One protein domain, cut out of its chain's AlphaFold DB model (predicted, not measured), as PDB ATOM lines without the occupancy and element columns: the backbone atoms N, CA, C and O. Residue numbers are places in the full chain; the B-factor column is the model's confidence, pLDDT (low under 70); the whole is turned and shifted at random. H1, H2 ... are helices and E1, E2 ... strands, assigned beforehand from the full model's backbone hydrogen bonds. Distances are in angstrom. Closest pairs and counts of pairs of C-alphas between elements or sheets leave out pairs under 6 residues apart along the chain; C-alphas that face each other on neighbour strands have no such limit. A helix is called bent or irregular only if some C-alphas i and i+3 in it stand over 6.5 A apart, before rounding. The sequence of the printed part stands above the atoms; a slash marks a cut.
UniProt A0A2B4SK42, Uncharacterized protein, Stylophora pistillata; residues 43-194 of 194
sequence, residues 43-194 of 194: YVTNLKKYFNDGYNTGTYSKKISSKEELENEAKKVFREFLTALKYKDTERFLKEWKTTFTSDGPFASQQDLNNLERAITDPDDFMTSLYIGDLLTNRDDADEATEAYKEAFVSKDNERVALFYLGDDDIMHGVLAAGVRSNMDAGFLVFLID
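What this domain is: This is residues 43 to 194 of the 194 residues of an uncharacterized protein of Stylophora pistillata (UniProt A0A2B4SK42). A twisted sheet of five strands forms the middle layer, with the long helix H2 packed over one face and H1, H3 and H4 over the other; H5 touches these three helices and only grazes the sheet, with its residues 149 to 153. The printed part has 152 residues, with five named helices and five named strands in the order H1 E1 H2 E2 H3 H4 H5 E3 E4 E5. The sheet runs E1 E5 E4 E3 E2, antiparallel throughout, and the class is mixed, helices and strands. The whole is compact and rounded, with a radius of gyration of the C-alphas of 14.2 A and spans of 43 by 36 by 28 A.

How they stand to each other: H1, residues 43 to 50, is on the sheet over edge strand E1, residues 57 to 63, at a height of 8.4 A; their closest C-alphas, of Lys 48 and Thr 59, are 5.5 A apart. E1 is antiparallel to E5, residues 185 to 193, with N 60 and O 188 at 2.9 A. H2, residues 67 to 84, is on the opposite face from H1; its closest C-alpha pair with E5 is Ala 74 and Phe 188, 6.8 A. H2 is irregular, with C-alphas 68 and 71 7.4 A apart, and has a kink of 25 degrees near residue 74. Edge strand E2, residues 98 to 104, is antiparallel to E3, residues 158 to 167, with N 163 and O 101 at 2.9 A. H3, residues 110 to 121, is on the same face as H1, over E3 and E2, at a height of 10.6 A. H4, residues 126 to 137, is also on that face and runs across the strands, at 73 degrees to E3 on the local plane. With residues 129 to 133 alone it touches residues 120 to 121 of H3, about perpendicular at 82 degrees; the closest C-alphas, of Thr 121 and Ile 132, are 6.4 A apart. The hub H5, residues 142 to 153, touches H1 at a shallow tilt of 24 degrees, opposite ways, the closest C-alphas being those of Leu 47 and Ala 148, 5.2 A. H5 only just touches H3, with 3 pairs of C-alphas within 8 A, and touches H4 only at the corner. E3, E4, residues 173 to 181, and E5 form a meander, each strand the antiparallel neighbour of the one before, in two hairpins, with N 176 and O 164 at 2.8 A and N 189 and O 177 at 2.9 A. Every O i to N i+4 pair is within hydrogen-bond range in H3, H4 and H5, but 2 of 4 in H1 and 12 of 14 in H2.

Where its parts are: H1 begins at C-alpha 43, (47.017, -61.768, 34.504). From first to last C-alpha E1 measures 20.6 A, H2 25.7 A, E3 26.3 A and E4 27.1 A. E5 measures 27.0 A and ends at C-alpha 193, (55.533, -39.320, 31.193).

The domain as a whole: The two C-alphas farthest apart, of Lys 88 and Ser 109, are 44.5 A apart. The printed part has no cut, and its one long link is residues 85 to 97, from H2 to E2. The mean pLDDT of the printed part is 96.3, and no printed residue is under 70.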
ATOM      1  N   TYR A  43      46.927 -62.723  35.616       96.31
ATOM      2  CA  TYR A  43      47.017 -61.768  34.504       96.31
ATOM      3  C   TYR A  43      47.601 -60.414  34.944       96.31
ATOM      4  O   TYR A  43      48.310 -59.770  34.175       96.31
ATOM      5  N   VAL A  44      47.351 -59.989  36.191       97.56
ATOM      6  CA  VAL A  44      47.955 -58.776  36.761       97.56
ATOM      7  C   VAL A  44      49.416 -59.037  37.100       97.56
ATOM      8  O   VAL A  44      50.270 -58.219  36.770       97.56
ATOM      9  N   THR A  45      49.732 -60.191  37.692       97.19
ATOM     10  CA  THR A  45      51.122 -60.585  37.950       97.19
ATOM     11  C   THR A  45      51.928 -60.676  36.653       97.19
ATOM     12  O   THR A  45      53.094 -60.285  36.640       97.19
ATOM     13  N   ASN A  46      51.332 -61.141  35.549       97.56
ATOM     14  CA  ASN A  46      51.988 -61.153  34.243       97.56
ATOM     15  C   ASN A  46      52.217 -59.733  33.709       97.56
ATOM     16  O   ASN A  46      53.342 -59.406  33.338       97.56
ATOM     17  N   LEU A  47      51.198 -58.871  33.764       97.38
ATOM     18  CA  LEU A  47      51.295 -57.464  33.365       97.38
ATOM     19  C   LEU A  47      52.400 -56.720  34.136       97.38
ATOM     20  O   LEU A  47      53.218 -56.005  33.559       97.38
ATOM     21  N   LYS A  48      52.493 -56.968  35.444       97.06
ATOM     22  CA  LYS A  48      53.458 -56.339  36.353       97.06
ATOM     23  C   LYS A  48      54.918 -56.654  36.031       97.06
ATOM     24  O   LYS A  48      55.786 -55.859  36.379       97.06
ATOM     25  N   LYS A  49      55.209 -57.782  35.368       96.75
ATOM     26  CA  LYS A  49      56.577 -58.113  34.923       96.75
ATOM     27  C   LYS A  49      57.122 -57.072  33.945       96.75
ATOM     28  O   LYS A  49      58.320 -56.820  33.952       96.75
ATOM     29  N   TYR A  50      56.234 -56.487  33.141       96.81
ATOM     30  CA  TYR A  50      56.579 -55.564  32.065       96.81
ATOM     31  C   TYR A  50      56.269 -54.107  32.410       96.81
ATOM     32  O   TYR A  50      56.937 -53.212  31.898       96.81
ATOM     33  N   PHE A  51      55.271 -53.853  33.262       96.25
ATOM     34  CA  PHE A  51      54.741 -52.509  33.505       96.25
ATOM     35  C   PHE A  51      54.668 -52.147  34.990       96.25
ATOM     36  O   PHE A  51      53.601 -51.865  35.546       96.25
ATOM     37  N   ASN A  52      55.804 -52.204  35.675       93.38
ATOM     38  CA  ASN A  52      55.887 -51.796  37.072       93.38
ATOM     39  C   ASN A  52      57.301 -51.326  37.427       93.38
ATOM     40  O   ASN A  52      57.950 -51.881  38.318       93.38
ATOM     41  N   ASP A  53      57.776 -50.317  36.700       91.62
ATOM     42  CA  ASP A  53      59.106 -49.729  36.901       91.62
ATOM     43  C   ASP A  53      59.180 -48.792  38.123       91.62
ATOM     44  O   ASP A  53      60.270 -48.496  38.612       91.62
ATOM     45  N   GLY A  54      58.030 -48.364  38.659       82.88
ATOM     46  CA  GLY A  54      57.958 -47.467  39.814       82.88
ATOM     47  C   GLY A  54      58.325 -46.013  39.504       82.88
ATOM     48  O   GLY A  54      58.523 -45.233  40.437       82.88
ATOM     49  N   TYR A  55      58.415 -45.660  38.224       87.88
ATOM     50  CA  TYR A  55      58.715 -44.327  37.720       87.88
ATOM     51  C   TYR A  55      57.646 -43.862  36.721       87.88
ATOM     52  O   TYR A  55      56.849 -42.994  37.061       87.88
ATOM     53  N   ASN A  56      57.565 -44.488  35.544       94.31
ATOM     54  CA  ASN A  56      56.598 -44.138  34.501       94.31
ATOM     55  C   ASN A  56      55.385 -45.068  34.502       94.31
ATOM     56  O   ASN A  56      54.300 -44.655  34.099       94.31
ATOM     57  N   THR A  57      55.554 -46.318  34.943       97.19
ATOM     58  CA  THR A  57      54.501 -47.334  34.916       97.19
ATOM     59  C   THR A  57      54.181 -47.892  36.296       97.19
ATOM     60  O   THR A  57      55.054 -48.095  37.147       97.19
ATOM     61  N   GLY A  58      52.898 -48.175  36.522       97.94
ATOM     62  CA  GLY A  58      52.418 -48.831  37.734       97.94
ATOM     63  C   GLY A  58      51.272 -49.790  37.443       97.94
ATOM     64  O   GLY A  58      50.290 -49.412  36.804       97.94
ATOM     65  N   THR A  59      51.380 -51.017  37.956       98.44
ATOM     66  CA  THR A  59      50.353 -52.058  37.815       98.44
ATOM     67  C   THR A  59      49.717 -52.384  39.165       98.44
ATOM     68  O   THR A  59      50.413 -52.640  40.151       98.44
ATOM     69  N   TYR A  60      48.383 -52.413  39.204       98.06
ATOM     70  CA  TYR A  60      47.595 -52.592  40.424       98.06
ATOM     71  C   TYR A  60      46.474 -53.614  40.217       98.06
ATOM     72  O   TYR A  60      45.892 -53.692  39.135       98.06
ATOM     73  N   SER A  61      46.114 -54.336  41.283       97.62
ATOM     74  CA  SER A  61      44.864 -55.097  41.361       97.62
ATOM     75  C   SER A  61      43.979 -54.592  42.498       97.62
ATOM     76  O   SER A  61      44.466 -54.178  43.555       97.62
ATOM     77  N   LYS A  62      42.662 -54.626  42.289       97.12
ATOM     78  CA  LYS A  62      41.658 -54.384  43.334       97.12
ATOM     79  C   LYS A  62      40.501 -55.356  43.149       97.12
ATOM     80  O   LYS A  62      40.126 -55.671  42.023       97.12
ATOM     81  N   LYS A  63      39.878 -55.754  44.255       96.56
ATOM     82  CA  LYS A  63      38.524 -56.307  44.226       96.56
ATOM     83  C   LYS A  63      37.535 -55.147  44.239       96.56
ATOM     84  O   LYS A  63      37.624 -54.312  45.139       96.56
ATOM     85  N   ILE A  64      36.620 -55.092  43.274       97.06
ATOM     86  CA  ILE A  64      35.595 -54.036  43.203       97.06
ATOM     87  C   ILE A  64      34.201 -54.625  43.429       97.06
ATOM     88  O   ILE A  64      34.032 -55.842  43.360       97.06
ATOM     89  N   SER A  65      33.203 -53.803  43.768       95.81
ATOM     90  CA  SER A  65      31.862 -54.331  44.068       95.81
ATOM     91  C   SER A  65      30.979 -54.468  42.825       95.81
ATOM     92  O   SER A  65      30.108 -55.338  42.787       95.81
ATOM     93  N   SER A  66      31.228 -53.659  41.792       97.69
ATOM     94  CA  SER A  66      30.602 -53.789  40.475       97.69
ATOM     95  C   SER A  66      31.440 -53.118  39.381       97.69
ATOM     96  O   SER A  66      32.283 -52.261  39.660       97.69
ATOM     97  N   LYS A  67      31.189 -53.454  38.109       97.62
ATOM     98  CA  LYS A  67      31.878 -52.829  36.963       97.62
ATOM     99  C   LYS A  67      31.616 -51.323  36.829       97.62
ATOM    100  O   LYS A  67      32.399 -50.605  36.206       97.62
ATOM    101  N   GLU A  68      30.528 -50.821  37.407       98.06
ATOM    102  CA  GLU A  68      30.197 -49.393  37.470       98.06
ATOM    103  C   GLU A  68      31.175 -48.602  38.346       98.06
ATOM    104  O   GLU A  68      31.329 -47.400  38.142       98.06
ATOM    105  N   GLU A  69      31.894 -49.258  39.258       97.94
ATOM    106  CA  GLU A  69      32.908 -48.610  40.096       97.94
ATOM    107  C   GLU A  69      34.274 -48.470  39.417       97.94
ATOM    108  O   GLU A  69      35.138 -47.773  39.948       97.94
ATOM    109  N   LEU A  70      34.474 -49.083  38.243       98.56
ATOM    110  CA  LEU A  70      35.791 -49.205  37.612       98.56
ATOM    111  C   LEU A  70      36.507 -47.857  37.449       98.56
ATOM    112  O   LEU A  70      37.680 -47.749  37.791       98.56
ATOM    113  N   GLU A  71      35.812 -46.816  36.978       98.62
ATOM    114  CA  GLU A  71      36.413 -45.483  36.820       98.62
ATOM    115  C   GLU A  71      36.761 -44.843  38.174       98.62
ATOM    116  O   GLU A  71      37.819 -44.231  38.328       98.62
ATOM    117  N   ASN A  72      35.895 -44.991  39.179       98.38
ATOM    118  CA  ASN A  72      36.151 -44.438  40.508       98.38
ATOM    119  C   ASN A  72      37.369 -45.102  41.156       98.38
ATOM    120  O   ASN A  72      38.193 -44.415  41.762       98.38
ATOM    121  N   GLU A  73      37.509 -46.418  41.002       98.56
ATOM    122  CA  GLU A  73      38.680 -47.159  41.466       98.56
ATOM    123  C   GLU A  73      39.930 -46.823  40.651       98.56
ATOM    124  O   GLU A  73      40.991 -46.616  41.236       98.56
ATOM    125  N   ALA A  74      39.813 -46.629  39.336       98.75
ATOM    126  CA  ALA A  74      40.920 -46.166  38.502       98.75
ATOM    127  C   ALA A  74      41.453 -44.796  38.966       98.75
ATOM    128  O   ALA A  74      42.662 -44.616  39.104       98.75
ATOM    129  N   LYS A  75      40.573 -43.850  39.323       98.62
ATOM    130  CA  LYS A  75      40.976 -42.554  39.908       98.62
ATOM    131  C   LYS A  75      41.643 -42.698  41.278       98.62
ATOM    132  O   LYS A  75      42.473 -41.864  41.640       98.62
ATOM    133  N   LYS A  76      41.273 -43.699  42.083       98.25
ATOM    134  CA  LYS A  76      41.951 -43.984  43.363       98.25
ATOM    135  C   LYS A  76      43.338 -44.566  43.116       98.25
ATOM    136  O   LYS A  76      44.302 -44.062  43.682       98.25
ATOM    137  N   VAL A  77      43.447 -45.543  42.218       98.38
ATOM    138  CA  VAL A  77      44.723 -46.126  41.784       98.38
ATOM    139  C   VAL A  77      45.658 -45.053  41.231       98.38
ATOM    140  O   VAL A  77      46.826 -45.009  41.607       98.38
ATOM    141  N   PHE A  78      45.152 -44.127  40.416       98.12
ATOM    142  CA  PHE A  78      45.984 -43.054  39.886       98.12
ATOM    143  C   PHE A  78      46.535 -42.140  40.994       98.12
ATOM    144  O   PHE A  78      47.717 -41.804  40.993       98.12
ATOM    145  N   ARG A  79      45.733 -41.812  42.019       97.75
ATOM    146  CA  ARG A  79      46.233 -41.093  43.207       97.75
ATOM    147  C   ARG A  79      47.281 -41.893  43.980       97.75
ATOM    148  O   ARG A  79      48.252 -41.305  44.454       97.75
ATOM    149  N   GLU A  80      47.093 -43.207  44.125       97.06
ATOM    150  CA  GLU A  80      48.073 -44.096  44.766       97.06
ATOM    151  C   GLU A  80      49.412 -44.059  44.013       97.06
ATOM    152  O   GLU A  80      50.460 -43.882  44.639       97.06
ATOM    153  N   PHE A  81      49.374 -44.132  42.679       97.38
ATOM    154  CA  PHE A  81      50.544 -44.007  41.808       97.38
ATOM    155  C   PHE A  81      51.257 -42.660  41.982       97.38
ATOM    156  O   PHE A  81      52.436 -42.620  42.334       97.38
ATOM    157  N   LEU A  82      50.534 -41.544  41.860       96.44
ATOM    158  CA  LEU A  82      51.104 -40.201  42.024       96.44
ATOM    159  C   LEU A  82      51.711 -39.985  43.423       96.44
ATOM    160  O   LEU A  82      52.765 -39.362  43.573       96.44
ATOM    161  N   THR A  83      51.076 -40.539  44.459       95.81
ATOM    162  CA  THR A  83      51.584 -40.484  45.838       95.81
ATOM    163  C   THR A  83      52.878 -41.284  45.991       95.81
ATOM    164  O   THR A  83      53.797 -40.854  46.700       95.81
ATOM    165  N   ALA A  84      52.988 -42.439  45.326       95.69
ATOM    166  CA  ALA A  84      54.218 -43.228  45.306       95.69
ATOM    167  C   ALA A  84      55.378 -42.431  44.685       95.69
ATOM    168  O   ALA A  84      56.462 -42.396  45.275       95.69
ATOM    169  N   LEU A  85      55.096 -41.684  43.609       94.50
ATOM    170  CA  LEU A  85      56.017 -40.754  42.943       94.50
ATOM    171  C   LEU A  85      56.263 -39.434  43.699       94.50
ATOM    172  O   LEU A  85      57.030 -38.588  43.248       94.50
ATOM    173  N   LYS A  86      55.669 -39.255  44.886       94.56
ATOM    174  CA  LYS A  86      55.838 -38.075  45.761       94.56
ATOM    175  C   LYS A  86      55.255 -36.768  45.214       94.56
ATOM    176  O   LYS A  86      55.597 -35.698  45.731       94.56
ATOM    177  N   TYR A  87      54.322 -36.828  44.264       93.62
ATOM    178  CA  TYR A  87      53.517 -35.659  43.915       93.62
ATOM    179  C   TYR A  87      52.626 -35.259  45.098       93.62
ATOM    180  O   TYR A  87      51.986 -36.097  45.732       93.62
ATOM    181  N   LYS A  88      52.610 -33.961  45.423       89.19
ATOM    182  CA  LYS A  88      51.842 -33.424  46.562       89.19
ATOM    183  C   LYS A  88      50.415 -33.034  46.190       89.19
ATOM    184  O   LYS A  88      49.521 -33.183  47.014       89.19
ATOM    185  N   ASP A  89      50.221 -32.514  44.981       91.94
ATOM    186  CA  ASP A  89      48.915 -32.107  44.461       91.94
ATOM    187  C   ASP A  89      48.456 -33.103  43.394       91.94
ATOM    188  O   ASP A  89      48.660 -32.908  42.198       91.94
ATOM    189  N   THR A  90      47.878 -34.215  43.844       93.69
ATOM    190  CA  THR A  90      47.377 -35.263  42.946       93.69
ATOM    191  C   THR A  90      46.088 -34.854  42.233       93.69
ATOM    192  O   THR A  90      45.765 -35.421  41.197       93.69
ATOM    193  N   GLU A  91      45.334 -33.885  42.765       93.50
ATOM    194  CA  GLU A  91      44.064 -33.454  42.164       93.50
ATOM    195  C   GLU A  91      44.282 -32.647  40.885       93.50
ATOM    196  O   GLU A  91      43.445 -32.698  39.986       93.50
ATOM    197  N   ARG A  92      45.425 -31.957  40.756       93.69
ATOM    198  CA  ARG A  92      45.827 -31.323  39.493       93.69
ATOM    199  C   ARG A  92      45.773 -32.304  38.318       93.69
ATOM    200  O   ARG A  92      45.226 -31.950  37.282       93.69
ATOM    201  N   PHE A  93      46.257 -33.530  38.514       94.31
ATOM    202  CA  PHE A  93      46.316 -34.565  37.476       94.31
ATOM    203  C   PHE A  93      44.944 -35.117  37.062       94.31
ATOM    204  O   PHE A  93      44.805 -35.794  36.047       94.31
ATOM    205  N   LEU A  94      43.908 -34.878  37.869       94.94
ATOM    206  CA  LEU A  94      42.553 -35.343  37.578       94.94
ATOM    207  C   LEU A  94      41.728 -34.319  36.797       94.94
ATOM    208  O   LEU A  94      40.610 -34.636  36.399       94.94
ATOM    209  N   LYS A  95      42.259 -33.112  36.562       93.50
ATOM    210  CA  LYS A  95      41.590 -32.085  35.752       93.50
ATOM    211  C   LYS A  95      41.514 -32.480  34.282       93.50
ATOM    212  O   LYS A  95      40.465 -32.296  33.675       93.50
ATOM    213  N   GLU A  96      42.576 -33.098  33.772       94.44
ATOM    214  CA  GLU A  96      42.651 -33.607  32.399       94.44
ATOM    215  C   GLU A  96      42.132 -35.045  32.268       94.44
ATOM    216  O   GLU A  96      42.217 -35.644  31.198       94.44
ATOM    217  N   TRP A  97      41.579 -35.624  33.341       97.44
ATOM    218  CA  TRP A  97      41.021 -36.971  33.287       97.44
ATOM    219  C   TRP A  97      39.915 -37.049  32.237       97.44
ATOM    220  O   TRP A  97      38.865 -36.410  32.362       97.44
ATOM    221  N   LYS A  98      40.104 -37.915  31.245       97.62
ATOM    222  CA  LYS A  98      39.134 -38.117  30.172       97.62
ATOM    223  C   LYS A  98      38.991 -39.598  29.870       97.62
ATOM    224  O   LYS A  98      39.948 -40.252  29.476       97.62
ATOM    225  N   THR A  99      37.775 -40.119  29.986       98.12
ATOM    226  CA  THR A  99      37.439 -41.452  29.473       98.12
ATOM    227  C   THR A  99      37.429 -41.398  27.948       98.12
ATOM    228  O   THR A  99      36.582 -40.726  27.359       98.12
ATOM    229  N   THR A 100      38.381 -42.073  27.307       97.88
ATOM    230  CA  THR A 100      38.532 -42.076  25.842       97.88
ATOM    231  C   THR A 100      37.972 -43.338  25.209       97.88
ATOM    232  O   THR A 100      37.510 -43.302  24.071       97.88
ATOM    233  N   PHE A 101      37.902 -44.423  25.976       98.06
ATOM    234  CA  PHE A 101      37.242 -45.653  25.576       98.06
ATOM    235  C   PHE A 101      36.571 -46.320  26.776       98.06
ATOM    236  O   PHE A 101      37.105 -46.326  27.883       98.06
ATOM    237  N   THR A 102      35.403 -46.911  26.545       98.06
ATOM    238  CA  THR A 102      34.777 -47.853  27.472       98.06
ATOM    239  C   THR A 102      33.979 -48.875  26.679       98.06
ATOM    240  O   THR A 102      33.314 -48.530  25.697       98.06
ATOM    241  N   SER A 103      34.044 -50.135  27.085       98.06
ATOM    242  CA  SER A 103      33.257 -51.202  26.486       98.06
ATOM    243  C   SER A 103      32.865 -52.225  27.535       98.06
ATOM    244  O   SER A 103      33.679 -52.611  28.377       98.06
ATOM    245  N   ASP A 104      31.611 -52.659  27.462       97.62
ATOM    246  CA  ASP A 104      31.038 -53.670  28.339       97.62
ATOM    247  C   ASP A 104      31.014 -55.023  27.634       97.62
ATOM    248  O   ASP A 104      30.668 -55.117  26.455       97.62
ATOM    249  N   GLY A 105      31.329 -56.068  28.395       92.06
ATOM    250  CA  GLY A 105      31.154 -57.446  27.971       92.06
ATOM    251  C   GLY A 105      29.679 -57.886  27.950       92.06
ATOM    252  O   GLY A 105      28.772 -57.114  28.286       92.06
ATOM    253  N   PRO A 106      29.419 -59.154  27.580       88.31
ATOM    254  CA  PRO A 106      30.415 -60.199  27.331       88.31
ATOM    255  C   PRO A 106      31.100 -60.072  25.961       88.31
ATOM    256  O   PRO A 106      30.436 -59.926  24.936       88.31
ATOM    257  N   PHE A 107      32.425 -60.241  25.920       95.38
ATOM    258  CA  PHE A 107      33.207 -60.298  24.675       95.38
ATOM    259  C   PHE A 107      33.239 -61.732  24.122       95.38
ATOM    260  O   PHE A 107      34.260 -62.420  24.136       95.38
ATOM    261  N   ALA A 108      32.076 -62.246  23.725       92.75
ATOM    262  CA  ALA A 108      31.892 -63.675  23.472       92.75
ATOM    263  C   ALA A 108      32.522 -64.159  22.149       92.75
ATOM    264  O   ALA A 108      32.957 -65.319  22.051       92.75
ATOM    265  N   SER A 109      32.581 -63.295  21.133       96.75
ATOM    266  CA  SER A 109      33.063 -63.635  19.793       96.75
ATOM    267  C   SER A 109      34.499 -63.167  19.538       96.75
ATOM    268  O   SER A 109      35.009 -62.265  20.196       96.75
ATOM    269  N   GLN A 110      35.157 -63.761  18.536       97.12
ATOM    270  CA  GLN A 110      36.467 -63.271  18.091       97.12
ATOM    271  C   GLN A 110      36.375 -61.846  17.531       97.12
ATOM    272  O   GLN A 110      37.313 -61.074  17.673       97.12
ATOM    273  N   GLN A 111      35.242 -61.481  16.924       97.06
ATOM    274  CA  GLN A 111      35.032 -60.122  16.436       97.06
ATOM    275  C   GLN A 111      35.005 -59.113  17.590       97.06
ATOM    276  O   GLN A 111      35.580 -58.038  17.448       97.06
ATOM    277  N   ASP A 112      34.389 -59.460  18.723       97.06
ATOM    278  CA  ASP A 112      34.368 -58.597  19.911       97.06
ATOM    279  C   ASP A 112      35.782 -58.390  20.453       97.06
ATOM    280  O   ASP A 112      36.175 -57.258  20.716       97.06
ATOM    281  N   LEU A 113      36.566 -59.470  20.541       98.19
ATOM    282  CA  LEU A 113      37.961 -59.402  20.973       98.19
ATOM    283  C   LEU A 113      38.820 -58.578  20.010       98.19
ATOM    284  O   LEU A 113      39.573 -57.731  20.467       98.19
ATOM    285  N   ASN A 114      38.660 -58.744  18.695       97.81
ATOM    286  CA  ASN A 114      39.395 -57.951  17.705       97.81
ATOM    287  C   ASN A 114      39.012 -56.458  17.765       97.81
ATOM    288  O   ASN A 114      39.862 -55.586  17.601       97.81
ATOM    289  N   ASN A 115      37.727 -56.154  17.984       96.31
ATOM    290  CA  ASN A 115      37.257 -54.777  18.149       96.31
ATOM    291  C   ASN A 115      37.831 -54.150  19.421       96.31
ATOM    292  O   ASN A 115      38.245 -52.992  19.393       96.31
ATOM    293  N   LEU A 116      37.844 -54.917  20.513       97.81
ATOM    294  CA  LEU A 116      38.398 -54.510  21.794       97.81
ATOM    295  C   LEU A 116      39.907 -54.288  21.692       97.81
ATOM    296  O   LEU A 116      40.363 -53.226  22.090       97.81
ATOM    297  N   GLU A 117      40.648 -55.231  21.102       98.12
ATOM    298  CA  GLU A 117      42.088 -55.121  20.839       98.12
ATOM    299  C   GLU A 117      42.400 -53.827  20.098       98.12
ATOM    300  O   GLU A 117      43.119 -52.989  20.633       98.12
ATOM    301  N   ARG A 118      41.773 -53.608  18.933       97.38
ATOM    302  CA  ARG A 118      41.980 -52.381  18.157       97.38
ATOM    303  C   ARG A 118      41.717 -51.136  18.999       97.38
ATOM    304  O   ARG A 118      42.526 -50.222  18.986       97.38
ATOM    305  N   ALA A 119      40.607 -51.105  19.734       96.69
ATOM    306  CA  ALA A 119      40.227 -49.928  20.505       96.69
ATOM    307  C   ALA A 119      41.186 -49.609  21.660       96.69
ATOM    308  O   ALA A 119      41.263 -48.449  22.056       96.69
ATOM    309  N   ILE A 120      41.896 -50.606  22.204       97.50
ATOM    310  CA  ILE A 120      42.827 -50.387  23.317       97.50
ATOM    311  C   ILE A 120      44.297 -50.281  22.897       97.50
ATOM    312  O   ILE A 120      45.086 -49.732  23.657       97.50
ATOM    313  N   THR A 121      44.675 -50.788  21.720       97.62
ATOM    314  CA  THR A 121      46.050 -50.686  21.193       97.62
ATOM    315  C   THR A 121      46.222 -49.571  20.162       97.62
ATOM    316  O   THR A 121      47.343 -49.138  19.930       97.62
ATOM    317  N   ASP A 122      45.135 -49.127  19.532       96.81
ATOM    318  CA  ASP A 122      45.102 -48.031  18.555       96.81
ATOM    319  C   ASP A 122      43.796 -47.219  18.713       96.81
ATOM    320  O   ASP A 122      42.882 -47.311  17.887       96.81
ATOM    321  N   PRO A 123      43.630 -46.497  19.838       96.75
ATOM    322  CA  PRO A 123      42.417 -45.731  20.109       96.75
ATOM    323  C   PRO A 123      42.268 -44.529  19.162       96.75
ATOM    324  O   PRO A 123      43.241 -43.869  18.820       96.75
ATOM    325  N   ASP A 124      41.028 -44.164  18.822       95.12
ATOM    326  CA  ASP A 124      40.743 -43.033  17.918       95.12
ATOM    327  C   ASP A 124      41.159 -41.660  18.495       95.12
ATOM    328  O   ASP A 124      41.353 -40.688  17.759       95.12
ATOM    329  N   ASP A 125      41.257 -41.543  19.825       96.94
ATOM    330  CA  ASP A 125      41.704 -40.317  20.484       96.94
ATOM    331  C   ASP A 125      43.214 -40.130  20.293       96.94
ATOM    332  O   ASP A 125      44.010 -40.905  20.813       96.94
ATOM    333  N   PHE A 126      43.599 -39.072  19.572       95.81
ATOM    334  CA  PHE A 126      44.983 -38.834  19.152       95.81
ATOM    335  C   PHE A 126      45.998 -38.877  20.304       95.81
ATOM    336  O   PHE A 126      47.019 -39.553  20.188       95.81
ATOM    337  N   MET A 127      45.724 -38.181  21.412       95.88
ATOM    338  CA  MET A 127      46.659 -38.141  22.541       95.88
ATOM    339  C   MET A 127      46.748 -39.508  23.222       95.88
ATOM    340  O   MET A 127      47.841 -39.977  23.521       95.88
ATOM    341  N   THR A 128      45.613 -40.188  23.410       97.44
ATOM    342  CA  THR A 128      45.599 -41.555  23.954       97.44
ATOM    343  C   THR A 128      46.366 -42.523  23.049       97.44
ATOM    344  O   THR A 128      47.124 -43.343  23.556       97.44
ATOM    345  N   SER A 129      46.208 -42.418  21.724       97.50
ATOM    346  CA  SER A 129      46.900 -43.263  20.740       97.50
ATOM    347  C   SER A 129      48.410 -43.093  20.824       97.50
ATOM    348  O   SER A 129      49.134 -44.082  20.906       97.50
ATOM    349  N   LEU A 130      48.878 -41.844  20.910       96.94
ATOM    350  CA  LEU A 130      50.296 -41.531  21.063       96.94
ATOM    351  C   LEU A 130      50.892 -42.200  22.313       96.94
ATOM    352  O   LEU A 130      51.882 -42.917  22.206       96.94
ATOM    353  N   TYR A 131      50.250 -42.050  23.474       97.62
ATOM    354  CA  TYR A 131      50.766 -42.616  24.725       97.62
ATOM    355  C   TYR A 131      50.601 -44.135  24.841       97.62
ATOM    356  O   TYR A 131      51.430 -44.782  25.477       97.62
ATOM    357  N   ILE A 132      49.576 -44.730  24.224       97.94
ATOM    358  CA  ILE A 132      49.487 -46.192  24.079       97.94
ATOM    359  C   ILE A 132      50.615 -46.704  23.175       97.94
ATOM    360  O   ILE A 132      51.250 -47.707  23.500       97.94
ATOM    361  N   GLY A 133      50.905 -45.996  22.081       96.75
ATOM    362  CA  GLY A 133      52.035 -46.284  21.205       96.75
ATOM    363  C   GLY A 133      53.360 -46.274  21.966       96.75
ATOM    364  O   GLY A 133      54.096 -47.259  21.913       96.75
ATOM    365  N   ASP A 134      53.629 -45.219  22.736       95.62
ATOM    366  CA  ASP A 134      54.839 -45.119  23.560       95.62
ATOM    367  C   ASP A 134      54.912 -46.232  24.619       95.62
ATOM    368  O   ASP A 134      55.944 -46.889  24.748       95.62
ATOM    369  N   LEU A 135      53.809 -46.500  25.326       96.88
ATOM    370  CA  LEU A 135      53.726 -47.545  26.350       96.88
ATOM    371  C   LEU A 135      54.070 -48.941  25.808       96.88
ATOM    372  O   LEU A 135      54.747 -49.721  26.484       96.88
ATOM    373  N   LEU A 136      53.558 -49.279  24.622       96.75
ATOM    374  CA  LEU A 136      53.640 -50.633  24.076       96.75
ATOM    375  C   LEU A 136      54.862 -50.851  23.184       96.75
ATOM    376  O   LEU A 136      55.413 -51.949  23.176       96.75
ATOM    377  N   THR A 137      55.297 -49.830  22.440       91.69
ATOM    378  CA  THR A 137      56.277 -50.007  21.353       91.69
ATOM    379  C   THR A 137      57.654 -49.412  21.636       91.69
ATOM    380  O   THR A 137      58.631 -49.849  21.031       91.69
ATOM    381  N   ASN A 138      57.780 -48.463  22.570       88.56
ATOM    382  CA  ASN A 138      59.055 -47.806  22.876       88.56
ATOM    383  C   ASN A 138      59.849 -48.553  23.967       88.56
ATOM    384  O   ASN A 138      60.158 -48.005  25.026       88.56
ATOM    385  N   ARG A 139      60.126 -49.840  23.736       91.69
ATOM    386  CA  ARG A 139      60.796 -50.745  24.686       91.69
ATOM    387  C   ARG A 139      61.408 -51.957  23.976       91.69
ATOM    388  O   ARG A 139      60.931 -52.354  22.917       91.69
ATOM    389  N   ASP A 140      62.446 -52.553  24.564       92.31
ATOM    390  CA  ASP A 140      63.169 -53.692  23.963       92.31
ATOM    391  C   ASP A 140      62.342 -54.993  23.945       92.31
ATOM    392  O   ASP A 140      62.544 -55.850  23.091       92.31
ATOM    393  N   ASP A 141      61.409 -55.134  24.885       94.88
ATOM    394  CA  ASP A 141      60.508 -56.274  25.103       94.88
ATOM    395  C   ASP A 141      59.069 -55.964  24.640       94.88
ATOM    396  O   ASP A 141      58.091 -56.370  25.273       94.88
ATOM    397  N   ALA A 142      58.931 -55.179  23.563       96.31
ATOM    398  CA  ALA A 142      57.648 -54.656  23.082       96.31
ATOM    399  C   ALA A 142      56.627 -55.750  22.743       96.31
ATOM    400  O   ALA A 142      55.451 -55.611  23.086       96.31
ATOM    401  N   ASP A 143      57.061 -56.840  22.107       97.25
ATOM    402  CA  ASP A 143      56.173 -57.934  21.708       97.25
ATOM    403  C   ASP A 143      55.591 -58.636  22.946       97.25
ATOM    404  O   ASP A 143      54.373 -58.757  23.088       97.25
ATOM    405  N   GLU A 144      56.437 -59.040  23.897       97.81
ATOM    406  CA  GLU A 144      56.000 -59.719  25.116       97.81
ATOM    407  C   GLU A 144      55.165 -58.815  26.033       97.81
ATOM    408  O   GLU A 144      54.171 -59.265  26.615       97.81
ATOM    409  N   ALA A 145      55.534 -57.538  26.142       97.25
ATOM    410  CA  ALA A 145      54.785 -56.553  26.910       97.25
ATOM    411  C   ALA A 145      53.400 -56.299  26.295       97.25
ATOM    412  O   ALA A 145      52.399 -56.247  27.013       97.25
ATOM    413  N   THR A 146      53.323 -56.204  24.966       98.19
ATOM    414  CA  THR A 146      52.058 -56.052  24.236       98.19
ATOM    415  C   THR A 146      51.154 -57.264  24.436       98.19
ATOM    416  O   THR A 146      49.959 -57.101  24.685       98.19
ATOM    417  N   GLU A 147      51.695 -58.479  24.402       98.00
ATOM    418  CA  GLU A 147      50.897 -59.682  24.654       98.00
ATOM    419  C   GLU A 147      50.405 -59.758  26.107       98.00
ATOM    420  O   GLU A 147      49.240 -60.081  26.337       98.00
ATOM    421  N   ALA A 148      51.220 -59.369  27.096       98.25
ATOM    422  CA  ALA A 148      50.768 -59.275  28.489       98.25
ATOM    423  C   ALA A 148      49.662 -58.217  28.676       98.25
ATOM    424  O   ALA A 148      48.695 -58.437  29.410       98.25
ATOM    425  N   TYR A 149      49.774 -57.082  27.981       98.56
ATOM    426  CA  TYR A 149      48.739 -56.049  27.942       98.56
ATOM    427  C   TYR A 149      47.427 -56.588  27.353       98.56
ATOM    428  O   TYR A 149      46.356 -56.435  27.950       98.56
ATOM    429  N   LYS A 150      47.501 -57.290  26.218       98.19
ATOM    430  CA  LYS A 150      46.334 -57.916  25.587       98.19
ATOM    431  C   LYS A 150      45.728 -59.013  26.453       98.19
ATOM    432  O   LYS A 150      44.512 -59.070  26.571       98.19
ATOM    433  N   GLU A 151      46.522 -59.842  27.119       97.19
ATOM    434  CA  GLU A 151      46.010 -60.865  28.038       97.19
ATOM    435  C   GLU A 151      45.183 -60.237  29.179       97.19
ATOM    436  O   GLU A 151      44.109 -60.733  29.550       97.19
ATOM    437  N   ALA A 152      45.647 -59.105  29.715       97.75
ATOM    438  CA  ALA A 152      44.943 -58.381  30.765       97.75
ATOM    439  C   ALA A 152      43.618 -57.774  30.266       97.75
ATOM    440  O   ALA A 152      42.577 -57.928  30.914       97.75
ATOM    441  N   PHE A 153      43.619 -57.126  29.099       98.38
ATOM    442  CA  PHE A 153      42.506 -56.265  28.687       98.38
ATOM    443  C   PHE A 153      41.661 -56.809  27.522       98.38
ATOM    444  O   PHE A 153      40.486 -56.476  27.433       98.38
ATOM    445  N   VAL A 154      42.169 -57.724  26.698       98.06
ATOM    446  CA  VAL A 154      41.457 -58.379  25.584       98.06
ATOM    447  C   VAL A 154      41.102 -59.816  25.960       98.06
ATOM    448  O   VAL A 154      41.711 -60.786  25.514       98.06
ATOM    449  N   SER A 155      40.090 -59.986  26.807       96.69
ATOM    450  CA  SER A 155      39.652 -61.324  27.209       96.69
ATOM    451  C   SER A 155      38.148 -61.406  27.392       96.69
ATOM    452  O   SER A 155      37.488 -60.449  27.795       96.69
ATOM    453  N   LYS A 156      37.615 -62.599  27.105       96.94
ATOM    454  CA  LYS A 156      36.185 -62.919  27.214       96.94
ATOM    455  C   LYS A 156      35.651 -62.809  28.636       96.94
ATOM    456  O   LYS A 156      34.445 -62.689  28.811       96.94
ATOM    457  N   ASP A 157      36.543 -62.891  29.620       95.88
ATOM    458  CA  ASP A 157      36.204 -62.799  31.035       95.88
ATOM    459  C   ASP A 157      36.063 -61.345  31.511       95.88
ATOM    460  O   ASP A 157      35.608 -61.111  32.624       95.88
ATOM    461  N   ASN A 158      36.438 -60.349  30.695       97.81
ATOM    462  CA  ASN A 158      36.195 -58.953  31.045       97.81
ATOM    463  C   ASN A 158      34.700 -58.610  30.956       97.81
ATOM    464  O   ASN A 158      34.053 -58.794  29.927       97.81
ATOM    465  N   GLU A 159      34.184 -58.030  32.035       97.75
ATOM    466  CA  GLU A 159      32.853 -57.426  32.136       97.75
ATOM    467  C   GLU A 159      32.854 -55.965  31.680       97.75
ATOM    468  O   GLU A 159      31.845 -55.461  31.182       97.75
ATOM    469  N   ARG A 160      33.990 -55.279  31.847       98.62
ATOM    470  CA  ARG A 160      34.235 -53.934  31.324       98.62
ATOM    471  C   ARG A 160      35.722 -53.690  31.133       98.62
ATOM    472  O   ARG A 160      36.530 -54.115  31.959       98.62
ATOM    473  N   VAL A 161      36.055 -52.955  30.079       98.69
ATOM    474  CA  VAL A 161      37.392 -52.415  29.814       98.69
ATOM    475  C   VAL A 161      37.263 -50.932  29.511       98.69
ATOM    476  O   VAL A 161      36.318 -50.522  28.838       98.69
ATOM    477  N   ALA A 162      38.193 -50.130  30.011       98.69
ATOM    478  CA  ALA A 162      38.226 -48.696  29.784       98.69
ATOM    479  C   ALA A 162      39.657 -48.192  29.576       98.69
ATOM    480  O   ALA A 162      40.600 -48.712  30.178       98.69
ATOM    481  N   LEU A 163      39.781 -47.154  28.749       98.69
ATOM    482  CA  LEU A 163      40.977 -46.325  28.658       98.69
ATOM    483  C   LEU A 163      40.657 -44.910  29.111       98.69
ATOM    484  O   LEU A 163      39.630 -44.326  28.744       98.69
ATOM    485  N   PHE A 164      41.585 -44.362  29.879       98.69
ATOM    486  CA  PHE A 164      41.548 -42.992  30.344       98.69
ATOM    487  C   PHE A 164      42.810 -42.277  29.898       98.69
ATOM    488  O   PHE A 164      43.910 -42.796  30.067       98.69
ATOM    489  N   TYR A 165      42.638 -41.077  29.368       98.31
ATOM    490  CA  TYR A 165      43.709 -40.111  29.230       98.31
ATOM    491  C   TYR A 165      43.952 -39.413  30.572       98.31
ATOM    492  O   TYR A 165      43.001 -39.121  31.310       98.31
ATOM    493  N   LEU A 166      45.223 -39.166  30.874       97.31
ATOM    494  CA  LEU A 166      45.710 -38.540  32.098       97.31
ATOM    495  C   LEU A 166      46.562 -37.320  31.741       97.31
ATOM    496  O   LEU A 166      47.295 -37.357  30.754       97.31
ATOM    497  N   GLY A 167      46.559 -36.296  32.594       93.94
ATOM    498  CA  GLY A 167      47.525 -35.208  32.475       93.94
ATOM    499  C   GLY A 167      47.418 -34.161  33.576       93.94
ATOM    500  O   GLY A 167      46.434 -34.124  34.312       93.94
ATOM    501  N   ASP A 168      48.437 -33.314  33.710       93.94
ATOM    502  CA  ASP A 168      48.501 -32.263  34.734       93.94
ATOM    503  C   ASP A 168      48.237 -30.839  34.213       93.94
ATOM    504  O   ASP A 168      48.472 -29.876  34.950       93.94
ATOM    505  N   ASP A 169      47.712 -30.705  32.988       88.94
ATOM    506  CA  ASP A 169      47.521 -29.421  32.281       88.94
ATOM    507  C   ASP A 169      48.861 -28.703  31.981       88.94
ATOM    508  O   ASP A 169      48.922 -27.480  31.878       88.94
ATOM    509  N   ASP A 170      49.973 -29.448  31.897       90.06
ATOM    510  CA  ASP A 170      51.304 -28.918  31.568       90.06
ATOM    511  C   ASP A 170      52.162 -29.963  30.835       90.06
ATOM    512  O   ASP A 170      51.872 -30.267  29.676       90.06
ATOM    513  N   ILE A 171      53.197 -30.512  31.474       91.38
ATOM    514  CA  ILE A 171      54.150 -31.432  30.835       91.38
ATOM    515  C   ILE A 171      53.791 -32.901  31.053       91.38
ATOM    516  O   ILE A 171      54.089 -33.727  30.206       91.38
ATOM    517  N   MET A 172      53.117 -33.240  32.156       95.38
ATOM    518  CA  MET A 172      52.882 -34.641  32.492       95.38
ATOM    519  C   MET A 172      51.603 -35.132  31.830       95.38
ATOM    520  O   MET A 172      50.526 -34.606  32.118       95.38
ATOM    521  N   HIS A 173      51.696 -36.194  31.036       96.88
ATOM    522  CA  HIS A 173      50.556 -36.814  30.359       96.88
ATOM    523  C   HIS A 173      50.717 -38.328  30.269       96.88
ATOM    524  O   HIS A 173      51.795 -38.879  30.486       96.88
ATOM    525  N   GLY A 174      49.627 -39.027  29.975       97.56
ATOM    526  CA  GLY A 174      49.689 -40.465  29.779       97.56
ATOM    527  C   GLY A 174      48.324 -41.124  29.732       97.56
ATOM    528  O   GLY A 174      47.321 -40.508  29.363       97.56
ATOM    529  N   VAL A 175      48.293 -42.403  30.096       98.50
ATOM    530  CA  VAL A 175      47.103 -43.246  29.981       98.50
ATOM    531  C   VAL A 175      46.938 -44.176  31.173       98.50
ATOM    532  O   VAL A 175      47.903 -44.627  31.786       98.50
ATOM    533  N   LEU A 176      45.684 -44.502  31.479       98.75
ATOM    534  CA  LEU A 176      45.326 -45.579  32.389       98.75
ATOM    535  C   LEU A 176      44.445 -46.584  31.651       98.75
ATOM    536  O   LEU A 176      43.351 -46.238  31.206       98.75
ATOM    537  N   ALA A 177      44.903 -47.830  31.561       98.81
ATOM    538  CA  ALA A 177      44.094 -48.952  31.105       98.81
ATOM    539  C   ALA A 177      43.513 -49.704  32.302       98.81
ATOM    540  O   ALA A 177      44.233 -50.051  33.240       98.81
ATOM    541  N   ALA A 178      42.205 -49.942  32.285       98.81
ATOM    542  CA  ALA A 178      41.506 -50.644  33.351       98.81
ATOM    543  C   ALA A 178      40.605 -51.735  32.777       98.81
ATOM    544  O   ALA A 178      39.919 -51.528  31.778       98.81
ATOM    545  N   GLY A 179      40.561 -52.881  33.446       98.44
ATOM    546  CA  GLY A 179      39.662 -53.976  33.106       98.44
ATOM    547  C   GLY A 179      39.170 -54.669  34.363       98.44
ATOM    548  O   GLY A 179      39.933 -54.828  35.313       98.44
ATOM    549  N   VAL A 180      37.904 -55.077  34.374       98.25
ATOM    550  CA  VAL A 180      37.316 -55.881  35.451       98.25
ATOM    551  C   VAL A 180      36.798 -57.199  34.898       98.25
ATOM    552  O   VAL A 180      36.058 -57.217  33.916       98.25
ATOM    553  N   ARG A 181      37.202 -58.294  35.542       97.31
ATOM    554  CA  ARG A 181      36.798 -59.670  35.244       97.31
ATOM    555  C   ARG A 181      35.402 -59.982  35.786       97.31
ATOM    556  O   ARG A 181      34.918 -59.281  36.670       97.31
ATOM    557  N   SER A 182      34.781 -61.072  35.340       96.00
ATOM    558  CA  SER A 182      33.457 -61.531  35.808       96.00
ATOM    559  C   SER A 182      33.381 -61.789  37.313       96.00
ATOM    560  O   SER A 182      32.338 -61.602  37.942       96.00
ATOM    561  N   ASN A 183      34.508 -62.147  37.927       95.62
ATOM    562  CA  ASN A 183      34.620 -62.326  39.366       95.62
ATOM    563  C   ASN A 183      34.818 -61.003  40.138       95.62
ATOM    564  O   ASN A 183      34.977 -61.052  41.354       95.62
ATOM    565  N   MET A 184      34.807 -59.848  39.465       96.62
ATOM    566  CA  MET A 184      35.086 -58.503  39.991       96.62
ATOM    567  C   MET A 184      36.531 -58.246  40.444       96.62
ATOM    568  O   MET A 184      36.798 -57.281  41.167       96.62
ATOM    569  N   ASP A 185      37.482 -59.077  40.020       97.38
ATOM    570  CA  ASP A 185      38.892 -58.701  40.069       97.38
ATOM    571  C   ASP A 185      39.162 -57.665  38.976       97.38
ATOM    572  O   ASP A 185      38.877 -57.890  37.799       97.38
ATOM    573  N   ALA A 186      39.687 -56.511  39.372       98.31
ATOM    574  CA  ALA A 186      40.048 -55.433  38.471       98.31
ATOM    575  C   ALA A 186      41.567 -55.286  38.393       98.31
ATOM    576  O   ALA A 186      42.253 -55.285  39.416       98.31
ATOM    577  N   GLY A 187      42.079 -55.165  37.169       98.44
ATOM    578  CA  GLY A 187      43.466 -54.820  36.878       98.44
ATOM    579  C   GLY A 187      43.558 -53.400  36.332       98.44
ATOM    580  O   GLY A 187      42.712 -52.981  35.540       98.44
ATOM    581  N   PHE A 188      44.593 -52.678  36.750       98.75
ATOM    582  CA  PHE A 188      44.857 -51.306  36.334       98.75
ATOM    583  C   PHE A 188      46.322 -51.167  35.943       98.75
ATOM    584  O   PHE A 188      47.203 -51.613  36.681       98.75
ATOM    585  N   LEU A 189      46.565 -50.505  34.820       98.75
ATOM    586  CA  LEU A 189      47.886 -50.116  34.358       98.75
ATOM    587  C   LEU A 189      47.906 -48.609  34.148       98.75
ATOM    588  O   LEU A 189      47.153 -48.095  33.329       98.75
ATOM    589  N   VAL A 190      48.768 -47.925  34.890       98.56
ATOM    590  CA  VAL A 190      49.056 -46.499  34.742       98.56
ATOM    591  C   VAL A 190      50.344 -46.338  33.944       98.56
ATOM    592  O   VAL A 190      51.328 -47.015  34.242       98.56
ATOM    593  N   PHE A 191      50.343 -45.417  32.988       98.19
ATOM    594  CA  PHE A 191      51.525 -44.878  32.329       98.19
ATOM    595  C   PHE A 191      51.465 -43.351  32.366       98.19
ATOM    596  O   PHE A 191      50.432 -42.773  32.030       98.19
ATOM    597  N   LEU A 192      52.546 -42.706  32.797       97.00
ATOM    598  CA  LEU A 192      52.662 -41.253  32.886       97.00
ATOM    599  C   LEU A 192      54.095 -40.838  32.534       97.00
ATOM    600  O   LEU A 192      55.040 -41.437  33.045       97.00
ATOM    601  N   ILE A 193      54.246 -39.823  31.688       94.88
ATOM    602  CA  ILE A 193      55.533 -39.320  31.193       94.88
ATOM    603  C   ILE A 193      55.498 -37.787  31.055       94.88
ATOM    604  O   ILE A 193      54.408 -37.212  31.026       94.88
ATOM    605  N   ASP A 194      56.672 -37.149  31.049       88.19
ATOM    606  CA  ASP A 194      56.895 -35.706  30.862       88.19
ATOM    607  C   ASP A 194      57.079 -35.268  29.394       88.19
ATOM    608  O   ASP A 194      57.317 -36.134  28.519       88.19
TER     609      ASP A 194